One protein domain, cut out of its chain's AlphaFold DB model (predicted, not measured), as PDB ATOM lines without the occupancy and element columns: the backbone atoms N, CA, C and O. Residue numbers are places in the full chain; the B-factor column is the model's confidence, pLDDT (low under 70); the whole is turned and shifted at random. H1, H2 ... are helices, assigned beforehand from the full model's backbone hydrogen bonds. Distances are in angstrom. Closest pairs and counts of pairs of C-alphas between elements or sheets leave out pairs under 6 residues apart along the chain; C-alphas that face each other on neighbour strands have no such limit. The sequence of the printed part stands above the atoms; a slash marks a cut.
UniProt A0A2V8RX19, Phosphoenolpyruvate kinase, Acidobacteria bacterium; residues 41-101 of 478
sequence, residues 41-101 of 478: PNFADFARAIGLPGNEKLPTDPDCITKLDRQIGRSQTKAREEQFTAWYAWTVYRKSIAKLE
ATOM      1  N   PRO A  41      33.076  19.391 -44.138       97.06
ATOM      2  CA  PRO A  41      33.178  20.440 -43.115       97.06
ATOM      3  C   PRO A  41      32.535  20.092 -41.767       97.06
ATOM      4  O   PRO A  41      32.620  20.880 -40.826       97.06
ATOM      5  N   ASN A  42      31.852  18.955 -41.667       98.31
ATOM      6  CA  ASN A  42      31.166  18.522 -40.460       98.31
ATOM      7  C   ASN A  42      31.216  16.995 -40.317       98.31
ATOM      8  O   ASN A  42      31.557  16.271 -41.252       98.31
ATOM      9  N   PHE A  43      30.838  16.511 -39.134       98.62
ATOM     10  CA  PHE A  43      30.898  15.091 -38.795       98.62
ATOM     11  C   PHE A  43      29.998  14.203 -39.667       98.62
ATOM     12  O   PHE A  43      30.339  13.045 -39.880       98.62
ATOM     13  N   ALA A  44      28.872  14.717 -40.178       98.56
ATOM     14  CA  ALA A  44      27.953  13.939 -41.006       98.56
ATOM     15  C   ALA A  44      28.501  13.748 -42.427       98.56
ATOM     16  O   ALA A  44      28.530  12.626 -42.928       98.56
ATOM     17  N   ASP A  45      28.997  14.819 -43.047       98.38
ATOM     18  CA  ASP A  45      29.628  14.758 -44.369       98.38
ATOM     19  C   ASP A  45      30.911  13.934 -44.337       98.38
ATOM     20  O   ASP A  45      31.123  13.094 -45.211       98.38
ATOM     21  N   PHE A  46      31.722  14.094 -43.289       98.69
ATOM     22  CA  PHE A  46      32.930  13.296 -43.115       98.69
ATOM     23  C   PHE A  46      32.630  11.814 -42.889       98.69
ATOM     24  O   PHE A  46      33.280  10.972 -43.501       98.69
ATOM     25  N   ALA A  47      31.621  11.483 -42.074       98.69
ATOM     26  CA  ALA A  47      31.192  10.099 -41.879       98.69
ATOM     27  C   ALA A  47      30.744   9.443 -43.192       98.69
ATOM     28  O   ALA A  47      31.058   8.278 -43.419       98.69
ATOM     29  N   ARG A  48      30.067  10.183 -44.083       98.31
ATOM     30  CA  ARG A  48      29.736   9.695 -45.433       98.31
ATOM     31  C   ARG A  48      30.980   9.537 -46.304       98.31
ATOM     32  O   ARG A  48      31.101   8.525 -46.981       98.31
ATOM     33  N   ALA A  49      31.906  10.498 -46.257       98.38
ATOM     34  CA  ALA A  49      33.133  10.479 -47.057       98.38
ATOM     35  C   ALA A  49      34.010   9.254 -46.787       98.38
ATOM     36  O   ALA A  49      34.598   8.704 -47.710       98.38
ATOM     37  N   ILE A  50      34.093   8.822 -45.528       98.44
ATOM     38  CA  ILE A  50      34.900   7.662 -45.127       98.44
ATOM     39  C   ILE A  50      34.099   6.353 -45.058       98.44
ATOM     40  O   ILE A  50      34.675   5.310 -44.771       98.44
ATOM     41  N   GLY A  51      32.778   6.393 -45.277       97.62
ATOM     42  CA  GLY A  51      31.910   5.218 -45.164       97.62
ATOM     43  C   GLY A  51      31.742   4.694 -43.731       97.62
ATOM     44  O   GLY A  51      31.652   3.486 -43.523       97.62
ATOM     45  N   LEU A  52      31.704   5.580 -42.731       97.31
ATOM     46  CA  LEU A  52      31.576   5.196 -41.321       97.31
ATOM     47  C   LEU A  52      30.241   4.457 -41.064       97.31
ATOM     48  O   LEU A  52      29.209   4.904 -41.575       97.31
ATOM     49  N   PRO A  53      30.195   3.378 -40.259       93.81
ATOM     50  CA  PRO A  53      28.951   2.654 -39.988       93.81
ATOM     51  C   PRO A  53      27.816   3.555 -39.469       93.81
ATOM     52  O   PRO A  53      27.994   4.324 -38.523       93.81
ATOM     53  N   GLY A  54      26.632   3.456 -40.083       95.12
ATOM     54  CA  GLY A  54      25.452   4.240 -39.709       95.12
ATOM     55  C   GLY A  54      25.384   5.652 -40.307       95.12
ATOM     56  O   GLY A  54      24.470   6.407 -39.965       95.12
ATOM     57  N   ASN A  55      26.322   6.034 -41.182       96.94
ATOM     58  CA  ASN A  55      26.354   7.361 -41.813       96.94
ATOM     59  C   ASN A  55      25.048   7.723 -42.550       96.94
ATOM     60  O   ASN A  55      24.680   8.899 -42.612       96.94
ATOM     61  N   GLU A  56      24.305   6.729 -43.038       96.75
ATOM     62  CA  GLU A  56      23.022   6.887 -43.721       96.75
ATOM     63  C   GLU A  56      21.911   7.441 -42.815       96.75
ATOM     64  O   GLU A  56      20.940   8.017 -43.303       96.75
ATOM     65  N   LYS A  57      22.062   7.312 -41.490       96.38
ATOM     66  CA  LYS A  57      21.111   7.821 -40.488       96.38
ATOM     67  C   LYS A  57      21.389   9.272 -40.086       96.38
ATOM     68  O   LYS A  57      20.609   9.857 -39.335       96.38
ATOM     69  N   LEU A  58      22.505   9.851 -40.533       97.94
ATOM     70  CA  LEU A  58      22.909  11.208 -40.173       97.94
ATOM     71  C   LEU A  58      22.179  12.249 -41.036       97.94
ATOM     72  O   LEU A  58      22.014  12.036 -42.242       97.94
ATOM     73  N   PRO A  59      21.792  13.408 -40.467       97.50
ATOM     74  CA  PRO A  59      21.085  14.449 -41.210       97.50
ATOM     75  C   PRO A  59      21.937  14.994 -42.359       97.50
ATOM     76  O   PRO A  59      23.146  15.166 -42.214       97.50
ATOM     77  N   THR A  60      21.311  15.271 -43.501       96.94
ATOM     78  CA  THR A  60      21.948  15.897 -44.677       96.94
ATOM     79  C   THR A  60      21.740  17.408 -44.722       96.94
ATOM     80  O   THR A  60      22.524  18.114 -45.346       96.94
ATOM     81  N   ASP A  61      20.699  17.908 -44.054       97.44
ATOM     82  CA  ASP A  61      20.411  19.336 -43.969       97.44
ATOM     83  C   ASP A  61      21.430  20.063 -43.057       97.44
ATOM     84  O   ASP A  61      21.606  19.654 -41.899       97.44
ATOM     85  N   PRO A  62      22.092  21.140 -43.531       96.12
ATOM     86  CA  PRO A  62      23.111  21.862 -42.765       96.12
ATOM     87  C   PRO A  62      22.641  22.421 -41.413       96.12
ATOM     88  O   PRO A  62      23.410  22.419 -40.442       96.12
ATOM     89  N   ASP A  63      21.387  22.869 -41.311       97.38
ATOM     90  CA  ASP A  63      20.847  23.424 -40.067       97.38
ATOM     91  C   ASP A  63      20.583  22.313 -39.050       97.38
ATOM     92  O   ASP A  63      20.885  22.463 -37.859       97.38
ATOM     93  N   CYS A  64      20.069  21.169 -39.508       97.81
ATOM     94  CA  CYS A  64      19.923  19.965 -38.696       97.81
ATOM     95  C   CYS A  64      21.279  19.452 -38.185       97.81
ATOM     96  O   CYS A  64      21.399  19.165 -36.992       97.81
ATOM     97  N   ILE A  65      22.309  19.396 -39.040       98.25
ATOM     98  CA  ILE A  65      23.673  19.008 -38.638       98.25
ATOM     99  C   ILE A  65      24.211  19.965 -37.566       98.25
ATOM    100  O   ILE A  65      24.712  19.522 -36.534       98.25
ATOM    101  N   THR A  66      24.064  21.277 -37.770       97.94
ATOM    102  CA  THR A  66      24.538  22.303 -36.829       97.94
ATOM    103  C   THR A  66      23.828  22.221 -35.477       97.94
ATOM    104  O   THR A  66      24.458  22.348 -34.423       97.94
ATOM    105  N   LYS A  67      22.508  21.999 -35.474       97.69
ATOM    106  CA  LYS A  67      21.741  21.787 -34.237       97.69
ATOM    107  C   LYS A  67      22.226  20.539 -33.499       97.69
ATOM    108  O   LYS A  67      22.422  20.603 -32.284       97.69
ATOM    109  N   LEU A  68      22.461  19.450 -34.230       97.50
ATOM    110  CA  LEU A  68      22.929  18.186 -33.671       97.50
ATOM    111  C   LEU A  68      24.355  18.293 -33.103       97.50
ATOM    112  O   LEU A  68      24.578  17.855 -31.978       97.50
ATOM    113  N   ASP A  69      25.286  18.964 -33.793       97.81
ATOM    114  CA  ASP A  69      26.640  19.252 -33.278       97.81
ATOM    115  C   ASP A  69      26.586  19.965 -31.916       97.81
ATOM    116  O   ASP A  69      27.223  19.536 -30.951       97.81
ATOM    117  N   ARG A  70      25.751  21.007 -31.799       97.38
ATOM    118  CA  ARG A  70      25.565  21.745 -30.539       97.38
ATOM    119  C   ARG A  70      24.930  20.883 -29.449       97.38
ATOM    120  O   ARG A  70      25.295  21.020 -28.282       97.38
ATOM    121  N   GLN A  71      23.965  20.034 -29.800       96.88
ATOM    122  CA  GLN A  71      23.307  19.136 -28.851       96.88
ATOM    123  C   GLN A  71      24.295  18.114 -28.277       96.88
ATOM    124  O   GLN A  71      24.378  17.983 -27.054       96.88
ATOM    125  N   ILE A  72      25.079  17.453 -29.135       97.75
ATOM    126  CA  ILE A  72      26.101  16.482 -28.721       97.75
ATOM    127  C   ILE A  72      27.171  17.174 -27.870       97.75
ATOM    128  O   ILE A  72      27.511  16.689 -26.792       97.75
ATOM    129  N   GLY A  73      27.645  18.351 -28.293       95.81
ATOM    130  CA  GLY A  73      28.652  19.119 -27.559       95.81
ATOM    131  C   GLY A  73      28.222  19.525 -26.142       95.81
ATOM    132  O   GLY A  73      29.063  19.591 -25.248       95.81
ATOM    133  N   ARG A  74      26.920  19.754 -25.906       96.25
ATOM    134  CA  ARG A  74      26.375  20.076 -24.571       96.25
ATOM    135  C   ARG A  74      26.312  18.870 -23.635       96.25
ATOM    136  O   ARG A  74      26.451  19.050 -22.430       96.25
ATOM    137  N   SER A  75      26.065  17.668 -24.157       95.44
ATOM    138  CA  SER A  75      26.007  16.445 -23.350       95.44
ATOM    139  C   SER A  75      26.404  15.218 -24.165       95.44
ATOM    140  O   SER A  75      25.568  14.534 -24.759       95.44
ATOM    141  N   GLN A  76      27.703  14.915 -24.156       94.25
ATOM    142  CA  GLN A  76      28.247  13.761 -24.872       94.25
ATOM    143  C   GLN A  76      27.765  12.435 -24.275       94.25
ATOM    144  O   GLN A  76      27.470  11.517 -25.026       94.25
ATOM    145  N   THR A  77      27.625  12.341 -22.946       92.50
ATOM    146  CA  THR A  77      27.120  11.130 -22.275       92.50
ATOM    147  C   THR A  77      25.710  10.783 -22.742       92.50
ATOM    148  O   THR A  77      25.471   9.669 -23.192       92.50
ATOM    149  N   LYS A  78      24.796  11.764 -22.731       94.75
ATOM    150  CA  LYS A  78      23.417  11.558 -23.186       94.75
ATOM    151  C   LYS A  78      23.365  11.190 -24.670       94.75
ATOM    152  O   LYS A  78      22.640  10.283 -25.060       94.75
ATOM    153  N   ALA A  79      24.153  11.875 -25.501       95.44
ATOM    154  CA  ALA A  79      24.219  11.573 -26.927       95.44
ATOM    155  C   ALA A  79      24.770  10.164 -27.199       95.44
ATOM    156  O   ALA A  79      24.275   9.488 -28.094       95.44
ATOM    157  N   ARG A  80      25.754   9.703 -26.421       94.00
ATOM    158  CA  ARG A  80      26.288   8.341 -26.511       94.00
ATOM    159  C   ARG A  80      25.225   7.284 -26.206       94.00
ATOM    160  O   ARG A  80      25.167   6.285 -26.910       94.00
ATOM    161  N   GLU A  81      24.395   7.517 -25.192       92.75
ATOM    162  CA  GLU A  81      23.346   6.587 -24.751       92.75
ATOM    163  C   GLU A  81      22.127   6.572 -25.691       92.75
ATOM    164  O   GLU A  81      21.628   5.507 -26.041       92.75
ATOM    165  N   GLU A  82      21.653   7.742 -26.128       94.50
ATOM    166  CA  GLU A  82      20.388   7.870 -26.873       94.50
ATOM    167  C   GLU A  82      20.572   7.971 -28.397       94.50
ATOM    168  O   GLU A  82      19.650   7.693 -29.163       94.50
ATOM    169  N   GLN A  83      21.743   8.419 -28.858       94.50
ATOM    170  CA  GLN A  83      22.023   8.762 -30.259       94.50
ATOM    171  C   GLN A  83      23.423   8.290 -30.679       94.50
ATOM    172  O   GLN A  83      24.174   9.034 -31.319       94.50
ATOM    173  N   PHE A  84      23.769   7.045 -30.327       95.12
ATOM    174  CA  PHE A  84      25.119   6.489 -30.482       95.12
ATOM    175  C   PHE A  84      25.738   6.762 -31.857       95.12
ATOM    176  O   PHE A  84      26.853   7.261 -31.922       95.12
ATOM    177  N   THR A  85      25.014   6.525 -32.959       96.56
ATOM    178  CA  THR A  85      25.522   6.761 -34.324       96.56
ATOM    179  C   THR A  85      25.966   8.211 -34.555       96.56
ATOM    180  O   THR A  85      27.029   8.449 -35.128       96.56
ATOM    181  N   ALA A  86      25.189   9.190 -34.083       97.75
ATOM    182  CA  ALA A  86      25.534  10.601 -34.225       97.75
ATOM    183  C   ALA A  86      26.696  10.993 -33.307       97.75
ATOM    184  O   ALA A  86      27.629  11.661 -33.752       97.75
ATOM    185  N   TRP A  87      26.673  10.540 -32.049       98.00
ATOM    186  CA  TRP A  87      27.768  10.756 -31.102       98.00
ATOM    187  C   TRP A  87      29.085  10.136 -31.583       98.00
ATOM    188  O   TRP A  87      30.139  10.758 -31.455       98.00
ATOM    189  N   TYR A  88      29.032   8.939 -32.162       98.00
ATOM    190  CA  TYR A  88      30.185   8.205 -32.669       98.00
ATOM    191  C   TYR A  88      30.857   8.957 -33.820       98.00
ATOM    192  O   TYR A  88      32.032   9.314 -33.714       98.00
ATOM    193  N   ALA A  89      30.092   9.305 -34.862       98.56
ATOM    194  CA  ALA A  89      30.582  10.108 -35.981       98.56
ATOM    195  C   ALA A  89      31.150  11.458 -35.517       98.56
ATOM    196  O   ALA A  89      32.234  11.868 -35.941       98.56
ATOM    197  N   TRP A  90      30.451  12.127 -34.595       98.56
ATOM    198  CA  TRP A  90      30.895  13.384 -34.000       98.56
ATOM    199  C   TRP A  90      32.220  13.239 -33.246       98.56
ATOM    200  O   TRP A  90      33.135  14.036 -33.449       98.56
ATOM    201  N   THR A  91      32.355  12.206 -32.415       97.94
ATOM    202  CA  THR A  91      33.553  11.968 -31.600       97.94
ATOM    203  C   THR A  91      34.756  11.647 -32.476       97.94
ATOM    204  O   THR A  91      35.820  12.236 -32.277       97.94
ATOM    205  N   VAL A  92      34.586  10.779 -33.480       98.50
ATOM    206  CA  VAL A  92      35.636  10.452 -34.457       98.50
ATOM    207  C   VAL A  92      36.088  11.717 -35.190       98.50
ATOM    208  O   VAL A  92      37.280  12.015 -35.209       98.50
ATOM    209  N   TYR A  93      35.152  12.517 -35.711       98.62
ATOM    210  CA  TYR A  93      35.467  13.771 -36.401       98.62
ATOM    211  C   TYR A  93      36.237  14.761 -35.515       98.62
ATOM    212  O   TYR A  93      37.281  15.280 -35.914       98.62
ATOM    213  N   ARG A  94      35.757  15.001 -34.286       97.94
ATOM    214  CA  ARG A  94      36.381  15.941 -33.343       97.94
ATOM    215  C   ARG A  94      37.771  15.485 -32.904       97.94
ATOM    216  O   ARG A  94      38.675  16.318 -32.857       97.94
ATOM    217  N   LYS A  95      37.963  14.191 -32.622       97.38
ATOM    218  CA  LYS A  95      39.285  13.644 -32.276       97.38
ATOM    219  C   LYS A  95      40.251  13.731 -33.463       97.38
ATOM    220  O   LYS A  95      41.389  14.146 -33.266       97.38
ATOM    221  N   SER A  96      39.804  13.441 -34.689       98.19
ATOM    222  CA  SER A  96      40.638  13.580 -35.895       98.19
ATOM    223  C   SER A  96      41.079  15.025 -36.143       98.19
ATOM    224  O   SER A  96      42.257  15.254 -36.409       98.19
ATOM    225  N   ILE A  97      40.185  16.011 -35.998       98.44
ATOM    226  CA  ILE A  97      40.558  17.434 -36.103       98.44
ATOM    227  C   ILE A  97      41.565  17.818 -35.019       98.44
ATOM    228  O   ILE A  97      42.630  18.336 -35.346       98.44
ATOM    229  N   ALA A  98      41.278  17.506 -33.752       97.81
ATOM    230  CA  ALA A  98      42.178  17.839 -32.649       97.81
ATOM    231  C   ALA A  98      43.574  17.224 -32.850       97.81
ATOM    232  O   ALA A  98      44.595  17.853 -32.560       97.81
ATOM    233  N   LYS A  99      43.633  16.008 -33.407       96.88
ATOM    234  CA  LYS A  99      44.890  15.351 -33.753       96.88
ATOM    235  C   LYS A  99      45.655  16.107 -34.835       96.88
ATOM    236  O   LYS A  99      46.845  16.358 -34.656       96.88
ATOM    237  N   LEU A 100      44.985  16.515 -35.910       98.00
ATOM    238  CA  LEU A 100      45.587  17.298 -36.992       98.00
ATOM    239  C   LEU A 100      46.064  18.681 -36.526       98.00
ATOM    240  O   LEU A 100      47.096  19.170 -36.983       98.00
ATOM    241  N   GLU A 101      45.348  19.322 -35.606       97.69
ATOM    242  CA  GLU A 101      45.714  20.632 -35.054       97.69
ATOM    243  C   GLU A 101      46.938  20.558 -34.134       97.69
ATOM    244  O   GLU A 101      47.778  21.452 -34.156       97.69
TER     245      GLU A 101
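What this domain is: This is residues 41 to 101 of the 478 residues of the protein "Phosphoenolpyruvate kinase" of Acidobacteria bacterium (UniProt A0A2V8RX19). Three shorter helices, H1, H2 and H3, are gathered round residues 86 to 94 of one long helix, H4, and the last part of H4, residues 95 to 101, sticks out from this body as a free arm. H1 and H2 cross H4 at nearly a right angle, H3 folds back into H4 as a helical hairpin, and a long stretch without a named element, residues 50 to 61, leads from H1 to H2. The printed part has 61 residues, with four named helices in the order H1, H2, H3, H4 and no named strand; the class is all helix. It is compact, with a radius of gyration of the C-alphas of 10.7 A, and spans 25 by 24 by 21 A.

How they stand to each other: H4, residues 84 to 101, is the hub and touches the three other helices. With residues 86 to 94 alone it touches H1, residues 43 to 49, about perpendicular at 87 degrees; the closest C-alphas are those of Phe 43 and Trp 90, 5.1 A apart. With residues 86 to 88 alone it touches H3, residues 76 to 82, at a shallow tilt of 27 degrees, opposite ways, and the two form a hairpin; the closest C-alphas are those of Arg 80 and Trp 87, 5.4 A apart. H4 and H2, residues 62 to 74, only just touch, with 3 pairs of C-alphas within 8 A, about perpendicular at 84 degrees; the closest C-alphas are those of Ile 72 and Trp 87, 6.4 A apart. H2 and H3 touch only at the corner by their link, and only just, with 3 pairs within 8 A; the closest C-alphas are those of Ile 72 and Ala 79, 5.6 A apart. H1 and H2 are close but not clearly touching, with the C-alphas of Ala 44 and Ile 65 closest at 7.0 A. H1 and H3 are apart. The helix packing is mostly crossed, only just, with 1 of 3 touching pairs at a shallow tilt. In H1, H2, H3 and H4 every O i to N i+4 pair is within hydrogen-bond range.

Where its parts are: H4 is 25.4 A long from C-alpha 84 at (25.119, 6.489, -30.482) to C-alpha 101 at (45.714, 20.632, -35.054). H2 measures 18.6 A from Pro 62 to Arg 74. H3, from Gln 76 to Glu 82, measures 10.0 A, and H1 9.7 A from C-alpha 43 at (30.898, 15.091, -38.795) to C-alpha 49.

The domain as a whole: The two C-alphas farthest apart are those of Glu 82 and Glu 101, at 29.5 A. The printed part has no cut. The link from H1 to H2, 12 residues, is long; those from H2 to H3 and from H3 to H4 are tight. The mean pLDDT of the printed part is 97.0, and no printed residue is under 70.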